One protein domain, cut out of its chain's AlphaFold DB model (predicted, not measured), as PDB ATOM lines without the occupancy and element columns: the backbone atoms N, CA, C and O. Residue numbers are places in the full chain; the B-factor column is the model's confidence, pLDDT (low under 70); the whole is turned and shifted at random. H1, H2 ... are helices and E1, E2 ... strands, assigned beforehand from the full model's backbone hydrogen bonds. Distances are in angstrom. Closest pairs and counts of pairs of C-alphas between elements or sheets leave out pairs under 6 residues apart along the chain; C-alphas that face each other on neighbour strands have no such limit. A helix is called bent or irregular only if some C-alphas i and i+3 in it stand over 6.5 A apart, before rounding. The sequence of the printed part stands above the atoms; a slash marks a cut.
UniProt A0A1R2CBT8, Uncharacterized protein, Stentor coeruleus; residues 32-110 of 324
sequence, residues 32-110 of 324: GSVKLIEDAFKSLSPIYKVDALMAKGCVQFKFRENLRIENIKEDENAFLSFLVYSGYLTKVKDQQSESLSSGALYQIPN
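This is residues 32 to 110 of the 324 residues of an uncharacterized protein of Stentor coeruleus (UniProt A0A1R2CBT8). Helix H4 lies in the middle of a small helical body, with H3 and then H1 towards one end and a ribbon of two strands, E1 and E2, towards the other, where H2 packs on E1. A long link without named elements leaves H4, pairs briefly beside E2 and loops wide before folding back into E2. The printed part has 79 residues, mostly helix by class, in the order H1, H2, E1, H3, H4, E2; the sheet is antiparallel. It is compact, with a radius of gyration of the C-alphas of 12.2 A and spans of 35 by 26 by 21 A.

H1, residues 35 to 43, begins at C-alpha 35 (145.003, 208.760, 196.224) and is 11.8 A long. H2 is residues 48 to 56, E1 58 to 61 and H3 69 to 73. H3 is only just irregular: C-alphas 70 and 73 are 6.52 A apart. H4, residues 76 to 85, is 14.2 A long. E2, residues 104 to 107, ends at C-alpha 107 (156.353, 220.424, 181.015).

H1 touches H3, closest at the C-alphas of Ala 40 and Lys 73, 4.2 A. H3 touches H4, closest at the C-alphas of Ile 72 and Phe 79, 4.3 A. H2 and H4 only just touch, with 3 pairs of C-alphas within 8 A, the closest those of Lys 49 and Glu 76, 7.3 A. H1 and H2 are apart. The closest C-alphas of H2 and E1, Leu 53 and Val 59, are 5.1 A apart. E1 and E2 are antiparallel at 152 degrees, with N 59 and O 106 within hydrogen-bond range at 2.8 A. Residues 90 to 91 pair antiparallel with residues 106 to 107 of E2. Every O i to N i+4 pair is within range in H1, H2 and H4; H3 has 0 of 1, and 1 of 2 O i to N i+3 pairs.

The C-alphas farthest apart, of Ser 33 and Glu 98, are 38.0 A apart. The printed part has no cut. The link from H4 to E2, 18 residues, is long. Mean pLDDT of the printed part is 79.8; residues 32 to 34 and 93 to 102 are under 70.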
ATOM      1  N   GLY A  32     141.900 205.717 188.122       46.59
ATOM      2  CA  GLY A  32     142.876 205.366 189.160       46.59
ATOM      3  C   GLY A  32     142.808 206.243 190.362       46.59
ATOM      4  O   GLY A  32     142.647 207.445 190.226       46.59
ATOM      5  N   SER A  33     142.902 205.650 191.551       52.41
ATOM      6  CA  SER A  33     142.884 206.448 192.762       52.41
ATOM      7  C   SER A  33     144.080 207.398 192.710       52.41
ATOM      8  O   SER A  33     145.210 207.008 193.024       52.41
ATOM      9  N   VAL A  34     143.811 208.655 192.348       64.62
ATOM     10  CA  VAL A  34     144.737 209.772 192.511       64.62
ATOM     11  C   VAL A  34     145.255 209.770 193.942       64.62
ATOM     12  O   VAL A  34     146.365 210.197 194.163       64.62
ATOM     13  N   LYS A  35     144.548 209.146 194.889       74.69
ATOM     14  CA  LYS A  35     145.003 208.760 196.224       74.69
ATOM     15  C   LYS A  35     146.514 208.538 196.392       74.69
ATOM     16  O   LYS A  35     147.052 209.071 197.344       74.69
ATOM     17  N   LEU A  36     147.229 207.824 195.511       79.50
ATOM     18  CA  LEU A  36     148.697 207.723 195.646       79.50
ATOM     19  C   LEU A  36     149.399 209.083 195.457       79.50
ATOM     20  O   LEU A  36     150.255 209.451 196.257       79.50
ATOM     21  N   ILE A  37     149.027 209.816 194.407       81.25
ATOM     22  CA  ILE A  37     149.467 211.188 194.124       81.25
ATOM     23  C   ILE A  37     148.968 212.145 195.217       81.25
ATOM     24  O   ILE A  37     149.744 212.974 195.679       81.25
ATOM     25  N   GLU A  38     147.719 212.016 195.672       80.81
ATOM     26  CA  GLU A  38     147.142 212.823 196.746       80.81
ATOM     27  C   GLU A  38     147.879 212.619 198.068       80.81
ATOM     28  O   GLU A  38     148.241 213.591 198.725       80.81
ATOM     29  N   ASP A  39     148.098 211.366 198.466       82.69
ATOM     30  CA  ASP A  39     148.805 211.007 199.692       82.69
ATOM     31  C   ASP A  39     150.252 211.493 199.623       82.69
ATOM     32  O   ASP A  39     150.757 212.046 200.594       82.69
ATOM     33  N   ALA A  40     150.907 211.337 198.468       86.12
ATOM     34  CA  ALA A  40     152.247 211.859 198.248       86.12
ATOM     35  C   ALA A  40     152.296 213.381 198.367       86.12
ATOM     36  O   ALA A  40     153.065 213.904 199.163       86.12
ATOM     37  N   PHE A  41     151.426 214.089 197.655       84.44
ATOM     38  CA  PHE A  41     151.355 215.545 197.698       84.44
ATOM     39  C   PHE A  41     151.067 216.083 199.102       84.44
ATOM     40  O   PHE A  41     151.677 217.063 199.509       84.44
ATOM     41  N   LYS A  42     150.175 215.435 199.864       83.38
ATOM     42  CA  LYS A  42     149.875 215.812 201.257       83.38
ATOM     43  C   LYS A  42     151.063 215.598 202.196       83.38
ATOM     44  O   LYS A  42     151.169 216.310 203.190       83.38
ATOM     45  N   SER A  43     151.905 214.601 201.926       86.19
ATOM     46  CA  SER A  43     153.093 214.297 202.732       86.19
ATOM     47  C   SER A  43     154.319 215.126 202.347       86.19
ATOM     48  O   SER A  43     155.183 215.341 203.195       86.19
ATOM     49  N   LEU A  44     154.398 215.602 201.102       84.62
ATOM     50  CA  LEU A  44     155.536 216.376 200.625       84.62
ATOM     51  C   LEU A  44     155.647 217.714 201.360       84.62
ATOM     52  O   LEU A  44     154.716 218.515 201.412       84.62
ATOM     53  N   SER A  45     156.842 217.981 201.874       79.44
ATOM     54  CA  SER A  45     157.215 219.282 202.407       79.44
ATOM     55  C   SER A  45     158.726 219.467 202.258       79.44
ATOM     56  O   SER A  45     159.482 218.668 202.816       79.44
ATOM     57  N   PRO A  46     159.207 220.486 201.521       79.19
ATOM     58  CA  PRO A  46     158.451 221.515 200.797       79.19
ATOM     59  C   PRO A  46     157.978 221.081 199.390       79.19
ATOM     60  O   PRO A  46     158.523 220.147 198.808       79.19
ATOM     61  N   ILE A  47     157.014 221.818 198.818       83.75
ATOM     62  CA  ILE A  47     156.428 221.585 197.475       83.75
ATOM     63  C   ILE A  47     156.749 222.696 196.452       83.75
ATOM     64  O   ILE A  47     155.955 222.988 195.559       83.75
ATOM     65  N   TYR A  48     157.904 223.358 196.567       84.38
ATOM     66  CA  TYR A  48     158.234 224.538 195.753       84.38
ATOM     67  C   TYR A  48     158.240 224.294 194.235       84.38
ATOM     68  O   TYR A  48     157.837 225.168 193.463       84.38
ATOM     69  N   LYS A  49     158.730 223.139 193.783       87.50
ATOM     70  CA  LYS A  49     158.766 222.767 192.364       87.50
ATOM     71  C   LYS A  49     157.406 222.290 191.879       87.50
ATOM     72  O   LYS A  49     157.060 222.571 190.735       87.50
ATOM     73  N   VAL A  50     156.632 221.603 192.717       87.62
ATOM     74  CA  VAL A  50     155.252 221.232 192.376       87.62
ATOM     75  C   VAL A  50     154.383 222.484 192.268       87.62
ATOM     76  O   VAL A  50     153.666 222.626 191.281       87.62
ATOM     77  N   ASP A  51     154.519 223.443 193.187       84.44
ATOM     78  CA  ASP A  51     153.866 224.749 193.074       84.44
ATOM     79  C   ASP A  51     154.308 225.485 191.807       84.44
ATOM     80  O   ASP A  51     153.477 226.039 191.097       84.44
ATOM     81  N   ALA A  52     155.601 225.460 191.463       81.88
ATOM     82  CA  ALA A  52     156.070 226.049 190.213       81.88
ATOM     83  C   ALA A  52     155.469 225.351 188.980       81.88
ATOM     84  O   ALA A  52     155.092 226.026 188.026       81.88
ATOM     85  N   LEU A  53     155.337 224.022 188.992       85.56
ATOM     86  CA  LEU A  53     154.691 223.269 187.918       85.56
ATOM     87  C   LEU A  53     153.207 223.638 187.788       85.56
ATOM     88  O   LEU A  53     152.740 223.899 186.679       85.56
ATOM     89  N   MET A  54     152.475 223.702 188.902       82.25
ATOM     90  CA  MET A  54     151.071 224.124 188.925       82.25
ATOM     91  C   MET A  54     150.923 225.571 188.450       82.25
ATOM     92  O   MET A  54     150.092 225.865 187.597       82.25
ATOM     93  N   ALA A  55     151.784 226.470 188.911       78.19
ATOM     94  CA  ALA A  55     151.732 227.876 188.557       78.19
ATOM     95  C   ALA A  55     152.185 228.161 187.121       78.19
ATOM     96  O   ALA A  55     151.667 229.091 186.504       78.19
ATOM     97  N   LYS A  56     153.122 227.390 186.559       76.69
ATOM     98  CA  LYS A  56     153.791 227.730 185.289       76.69
ATOM     99  C   LYS A  56     153.534 226.748 184.148       76.69
ATOM    100  O   LYS A  56     153.774 227.082 182.996       76.69
ATOM    101  N   GLY A  57     153.071 225.538 184.448       80.62
ATOM    102  CA  GLY A  57     152.946 224.444 183.477       80.62
ATOM    103  C   GLY A  57     154.277 223.771 183.112       80.62
ATOM    104  O   GLY A  57     154.289 222.820 182.328       80.62
ATOM    105  N   CYS A  58     155.393 224.221 183.692       84.25
ATOM    106  CA  CYS A  58     156.718 223.634 183.515       84.25
ATOM    107  C   CYS A  58     157.567 223.742 184.786       84.25
ATOM    108  O   CYS A  58     157.361 224.626 185.618       84.25
ATOM    109  N   VAL A  59     158.554 222.859 184.911       87.19
ATOM    110  CA  VAL A  59     159.420 222.761 186.085       87.19
ATOM    111  C   VAL A  59     160.776 222.170 185.722       87.19
ATOM    112  O   VAL A  59     160.870 221.213 184.952       87.19
ATOM    113  N   GLN A  60     161.840 222.740 186.282       86.81
ATOM    114  CA  GLN A  60     163.189 222.202 186.154       86.81
ATOM    115  C   GLN A  60     163.521 221.352 187.381       86.81
ATOM    116  O   GLN A  60     163.354 221.804 188.516       86.81
ATOM    117  N   PHE A  61     163.971 220.115 187.166       88.62
ATOM    118  CA  PHE A  61     164.347 219.229 188.265       88.62
ATOM    119  C   PHE A  61     165.307 218.108 187.837       88.62
ATOM    120  O   PHE A  61     165.511 217.837 186.649       88.62
ATOM    121  N   LYS A  62     165.916 217.443 188.829       89.75
ATOM    122  CA  LYS A  62     166.790 216.283 188.607       89.75
ATOM    123  C   LYS A  62     165.945 215.014 188.520       89.75
ATOM    124  O   LYS A  62     165.429 214.545 189.532       89.75
ATOM    125  N   PHE A  63     165.828 214.466 187.315       88.50
ATOM    126  CA  PHE A  63     165.109 213.219 187.071       88.50
ATOM    127  C   PHE A  63     165.782 212.033 187.771       88.50
ATOM    128  O   PHE A  63     167.010 211.914 187.759       88.50
ATOM    129  N   ARG A  64     164.976 211.167 188.389       86.19
ATOM    130  CA  ARG A  64     165.421 209.937 189.044       86.19
ATOM    131  C   ARG A  64     165.042 208.730 188.199       86.19
ATOM    132  O   ARG A  64     163.889 208.315 188.193       86.19
ATOM    133  N   GLU A  65     166.040 208.140 187.552       80.94
ATOM    134  CA  GLU A  65     165.866 206.916 186.764       80.94
ATOM    135  C   GLU A  65     165.419 205.743 187.657       80.94
ATOM    136  O   GLU A  65     164.409 205.103 187.388       80.94
ATOM    137  N   ASN A  66     166.078 205.540 188.800       82.38
ATOM    138  CA  ASN A  66     165.764 204.457 189.741       82.38
ATOM    139  C   ASN A  66     164.755 204.902 190.815       82.38
ATOM    140  O   ASN A  66     165.098 205.040 191.993       82.38
ATOM    141  N   LEU A  67     163.519 205.185 190.402       82.56
ATOM    142  CA  LEU A  67     162.454 205.637 191.296       82.56
ATOM    143  C   LEU A  67     161.897 204.491 192.159       82.56
ATOM    144  O   LEU A  67     161.459 203.469 191.636       82.56
ATOM    145  N   ARG A  68     161.819 204.706 193.477       83.56
ATOM    146  CA  ARG A  68     161.036 203.868 194.399       83.56
ATOM    147  C   ARG A  68     159.757 204.601 194.793       83.56
ATOM    148  O   ARG A  68     159.826 205.780 195.130       83.56
ATOM    149  N   ILE A  69     158.612 203.912 194.758       80.00
ATOM    150  CA  ILE A  69     157.291 204.509 195.047       80.00
ATOM    151  C   ILE A  69     157.245 205.090 196.465       80.00
ATOM    152  O   ILE A  69     156.701 206.162 196.665       80.00
ATOM    153  N   GLU A  70     157.864 204.429 197.433       80.50
ATOM    154  CA  GLU A  70     158.012 204.901 198.817       80.50
ATOM    155  C   GLU A  70     158.633 206.311 198.915       80.50
ATOM    156  O   GLU A  70     158.153 207.141 199.686       80.50
ATOM    157  N   ASN A  71     159.589 206.646 198.044       86.12
ATOM    158  CA  ASN A  71     160.296 207.930 198.090       86.12
ATOM    159  C   ASN A  71     159.456 209.115 197.584       86.12
ATOM    160  O   ASN A  71     159.835 210.264 197.805       86.12
ATOM    161  N   ILE A  72     158.334 208.880 196.890       89.31
ATOM    162  CA  ILE A  72     157.535 209.972 196.299       89.31
ATOM    163  C   ILE A  72     156.847 210.842 197.359       89.31
ATOM    164  O   ILE A  72     156.384 211.929 197.034       89.31
ATOM    165  N   LYS A  73     156.749 210.354 198.602       88.62
ATOM    166  CA  LYS A  73     156.150 211.080 199.730       88.62
ATOM    167  C   LYS A  73     157.150 211.976 200.464       88.62
ATOM    168  O   LYS A  73     156.735 212.854 201.208       88.62
ATOM    169  N   GLU A  74     158.446 211.743 200.260       88.94
ATOM    170  CA  GLU A  74     159.534 212.375 201.019       88.94
ATOM    171  C   GLU A  74     160.411 213.280 200.148       88.94
ATOM    172  O   GLU A  74     160.987 214.247 200.639       88.94
ATOM    173  N   ASP A  75     160.516 212.990 198.846       90.56
ATOM    174  CA  ASP A  75     161.337 213.759 197.918       90.56
ATOM    175  C   ASP A  75     160.530 214.271 196.728       90.56
ATOM    176  O   ASP A  75     160.044 213.523 195.876       90.56
ATOM    177  N   GLU A  76     160.494 215.591 196.611       92.38
ATOM    178  CA  GLU A  76     159.836 216.294 195.525       92.38
ATOM    179  C   GLU A  76     160.389 215.908 194.138       92.38
ATOM    180  O   GLU A  76     159.628 215.785 193.180       92.38
ATOM    181  N   ASN A  77     161.698 215.648 193.999       92.38
ATOM    182  CA  ASN A  77     162.248 215.173 192.721       92.38
ATOM    183  C   ASN A  77     161.772 213.751 192.391       92.38
ATOM    184  O   ASN A  77     161.580 213.428 191.218       92.38
ATOM    185  N   ALA A  78     161.604 212.892 193.401       91.44
ATOM    186  CA  ALA A  78     161.060 211.551 193.220       91.44
ATOM    187  C   ALA A  78     159.592 211.626 192.780       91.44
ATOM    188  O   ALA A  78     159.214 210.971 191.811       91.44
ATOM    189  N   PHE A  79     158.801 212.502 193.403       91.81
ATOM    190  CA  PHE A  79     157.429 212.780 192.989       91.81
ATOM    191  C   PHE A  79     157.338 213.311 191.552       91.81
ATOM    192  O   PHE A  79     156.599 212.772 190.735       91.81
ATOM    193  N   LEU A  80     158.143 214.308 191.182       92.62
ATOM    194  CA  LEU A  80     158.165 214.823 189.809       92.62
ATOM    195  C   LEU A  80     158.637 213.765 188.798       92.62
ATOM    196  O   LEU A  80     158.103 213.688 187.694       92.62
ATOM    197  N   SER A  81     159.587 212.903 189.175       91.12
ATOM    198  CA  SER A  81     159.996 211.759 188.344       91.12
ATOM    199  C   SER A  81     158.846 210.768 188.160       91.12
ATOM    200  O   SER A  81     158.643 210.267 187.056       91.12
ATOM    201  N   PHE A  82     158.047 210.528 189.206       90.12
ATOM    202  CA  PHE A  82     156.831 209.719 189.118       90.12
ATOM    203  C   PHE A  82     155.822 210.319 188.131       90.12
ATOM    204  O   PHE A  82     155.253 209.590 187.318       90.12
ATOM    205  N   LEU A  83     155.638 211.644 188.143       89.31
ATOM    206  CA  LEU A  83     154.774 212.343 187.183       89.31
ATOM    207  C   LEU A  83     155.282 212.233 185.737       89.31
ATOM    208  O   LEU A  83     154.478 212.136 184.811       89.31
ATOM    209  N   VAL A  84     156.601 212.190 185.524       89.19
ATOM    210  CA  VAL A  84     157.181 211.891 184.202       89.19
ATOM    211  C   VAL A  84     156.872 210.451 183.789       89.19
ATOM    212  O   VAL A  84     156.374 210.230 182.688       89.19
ATOM    213  N   TYR A  85     157.100 209.471 184.668       83.69
ATOM    214  CA  TYR A  85     156.834 208.059 184.365       83.69
ATOM    215  C   TYR A  85     155.360 207.756 184.087       83.69
ATOM    216  O   TYR A  85     155.044 206.934 183.230       83.69
ATOM    217  N   SER A  86     154.456 208.436 184.788       79.38
ATOM    218  CA  SER A  86     153.008 208.314 184.591       79.38
ATOM    219  C   SER A  86     152.483 209.152 183.421       79.38
ATOM    220  O   SER A  86     151.305 209.074 183.092       79.38
ATOM    221  N   GLY A  87     153.334 209.927 182.744       80.06
ATOM    222  CA  GLY A  87     152.952 210.700 181.562       80.06
ATOM    223  C   GLY A  87     152.224 212.016 181.853       80.06
ATOM    224  O   GLY A  87     151.752 212.651 180.911       80.06
ATOM    225  N   TYR A  88     152.169 212.468 183.112       85.75
ATOM    226  CA  TYR A  88     151.729 213.832 183.446       85.75
ATOM    227  C   TYR A  88     152.738 214.891 182.994       85.75
ATOM    228  O   TYR A  88     152.358 216.033 182.734       85.75
ATOM    229  N   LEU A  89     154.014 214.516 182.876       89.38
ATOM    230  CA  LEU A  89     155.098 215.387 182.434       89.38
ATOM    231  C   LEU A  89     155.872 214.785 181.265       89.38
ATOM    232  O   LEU A  89     156.066 213.577 181.167       89.38
ATOM    233  N   THR A  90     156.384 215.656 180.401       88.69
ATOM    234  CA  THR A  90     157.299 215.300 179.317       88.69
ATOM    235  C   THR A  90     158.512 216.220 179.306       88.69
ATOM    236  O   THR A  90     158.433 217.382 179.709       88.69
ATOM    237  N   LYS A  91     159.653 215.698 178.855       88.00
ATOM    238  CA  LYS A  91     160.891 216.471 178.729       88.00
ATOM    239  C   LYS A  91     160.772 217.449 177.558       88.00
ATOM    240  O   LYS A  91     160.352 217.061 176.466       88.00
ATOM    241  N   VAL A  92     161.180 218.699 177.763       84.50
ATOM    242  CA  VAL A  92     161.265 219.690 176.679       84.50
ATOM    243  C   VAL A  92     162.431 219.310 175.756       84.50
ATOM    244  O   VAL A  92     163.557 219.145 176.221       84.50
ATOM    245  N   LYS A  93     162.159 219.115 174.457       68.44
ATOM    246  CA  LYS A  93     163.123 218.539 173.498       68.44
ATOM    247  C   LYS A  93     164.236 219.502 173.058       68.44
ATOM    248  O   LYS A  93     165.329 219.035 172.761       68.44
ATOM    249  N   ASP A  94     163.992 220.813 173.100       60.91
ATOM    250  CA  ASP A  94     164.850 221.822 172.452       60.91
ATOM    251  C   ASP A  94     165.719 222.639 173.423       60.91
ATOM    252  O   ASP A  94     166.142 223.750 173.110       60.91
ATOM    253  N   GLN A  95     166.000 222.112 174.617       55.84
ATOM    254  CA  GLN A  95     166.959 222.734 175.530       55.84
ATOM    255  C   GLN A  95     168.194 221.852 175.682       55.84
ATOM    256  O   GLN A  95     168.158 220.807 176.336       55.84
ATOM    257  N   GLN A  96     169.308 222.306 175.100       45.97
ATOM    258  CA  GLN A  96     170.630 221.903 175.563       45.97
ATOM    259  C   GLN A  96     170.738 222.390 177.011       45.97
ATOM    260  O   GLN A  96     170.722 223.588 177.278       45.97
ATOM    261  N   SER A  97     170.732 221.470 177.973       47.75
ATOM    262  CA  SER A  97     170.897 221.817 179.381       47.75
ATOM    263  C   SER A  97     172.319 222.348 179.594       47.75
ATOM    264  O   SER A  97     173.239 221.562 179.797       47.75
ATOM    265  N   GLU A  98     172.507 223.668 179.550       45.38
ATOM    266  CA  GLU A  98     173.816 224.324 179.731       45.38
ATOM    267  C   GLU A  98     174.367 224.258 181.171       45.38
ATOM    268  O   GLU A  98     175.419 224.815 181.467       45.38
ATOM    269  N   SER A  99     173.740 223.516 182.090       46.50
ATOM    270  CA  SER A  99     174.443 223.089 183.303       46.50
ATOM    271  C   SER A  99     173.993 221.708 183.772       46.50
ATOM    272  O   SER A  99     172.819 221.468 184.061       46.50
ATOM    273  N   LEU A 100     174.960 220.797 183.906       47.59
ATOM    274  CA  LEU A 100     174.801 219.464 184.505       47.59
ATOM    275  C   LEU A 100     174.253 219.516 185.949       47.59
ATOM    276  O   LEU A 100     173.756 218.514 186.459       47.59
ATOM    277  N   SER A 101     174.325 220.676 186.609       53.75
ATOM    278  CA  SER A 101     173.916 220.891 187.999       53.75
ATOM    279  C   SER A 101     172.432 221.232 188.187       53.75
ATOM    280  O   SER A 101     171.892 220.927 189.250       53.75
ATOM    281  N   SER A 102     171.750 221.816 187.194       60.69
ATOM    282  CA  SER A 102     170.396 222.375 187.397       60.69
ATOM    283  C   SER A 102     169.244 221.429 187.022       60.69
ATOM    284  O   SER A 102     168.089 221.717 187.317       60.69
ATOM    285  N   GLY A 103     169.532 220.265 186.430       74.19
ATOM    286  CA  GLY A 103     168.506 219.320 185.966       74.19
ATOM    287  C   GLY A 103     167.844 219.740 184.646       74.19
ATOM    288  O   GLY A 103     168.133 220.805 184.099       74.19
ATOM    289  N   ALA A 104     166.972 218.887 184.102       83.00
ATOM    290  CA  ALA A 104     166.295 219.133 182.825       83.00
ATOM    291  C   ALA A 104     164.942 219.834 183.027       83.00
ATOM    292  O   ALA A 104     164.333 219.717 184.092       83.00
ATOM    293  N   LEU A 105     164.471 220.546 181.997       85.75
ATOM    294  CA  LEU A 105     163.152 221.177 181.985       85.75
ATOM    295  C   LEU A 105     162.079 220.179 181.527       85.75
ATOM    296  O   LEU A 105     162.195 219.547 180.471       85.75
ATOM    297  N   TYR A 106     161.018 220.080 182.317       88.50
ATOM    298  CA  TYR A 106     159.845 219.260 182.048       88.50
ATOM    299  C   TYR A 106     158.596 220.132 181.988       88.50
ATOM    300  O   TYR A 106     158.518 221.167 182.647       88.50
ATOM    301  N   GLN A 107     157.614 219.712 181.201       87.81
ATOM    302  CA  GLN A 107     156.353 220.424 181.015       87.81
ATOM    303  C   GLN A 107     155.180 219.457 180.917       87.81
ATOM    304  O   GLN A 107     155.359 218.272 180.628       87.81
ATOM    305  N   ILE A 108     153.974 219.980 181.100       85.75
ATOM    306  CA  ILE A 108     152.749 219.235 180.820       85.75
ATOM    307  C   ILE A 108     152.649 218.988 179.297       85.75
ATOM    308  O   ILE A 108     152.798 219.930 178.517       85.75
ATOM    309  N   PRO A 109     152.423 217.743 178.833       81.94
ATOM    310  CA  PRO A 109     152.626 217.371 177.431       81.94
ATOM    311  C   PRO A 109     151.575 217.907 176.453       81.94
ATOM    312  O   PRO A 109     151.886 218.102 175.279       81.94
ATOM    313  N   ASN A 110     150.326 218.080 176.886       80.94
ATOM    314  CA  ASN A 110     149.227 218.531 176.032       80.94
ATOM    315  C   ASN A 110     148.062 219.094 176.867       80.94
ATOM    316  O   ASN A 110     148.058 218.988 178.093       80.94
TER     317      ASN A 110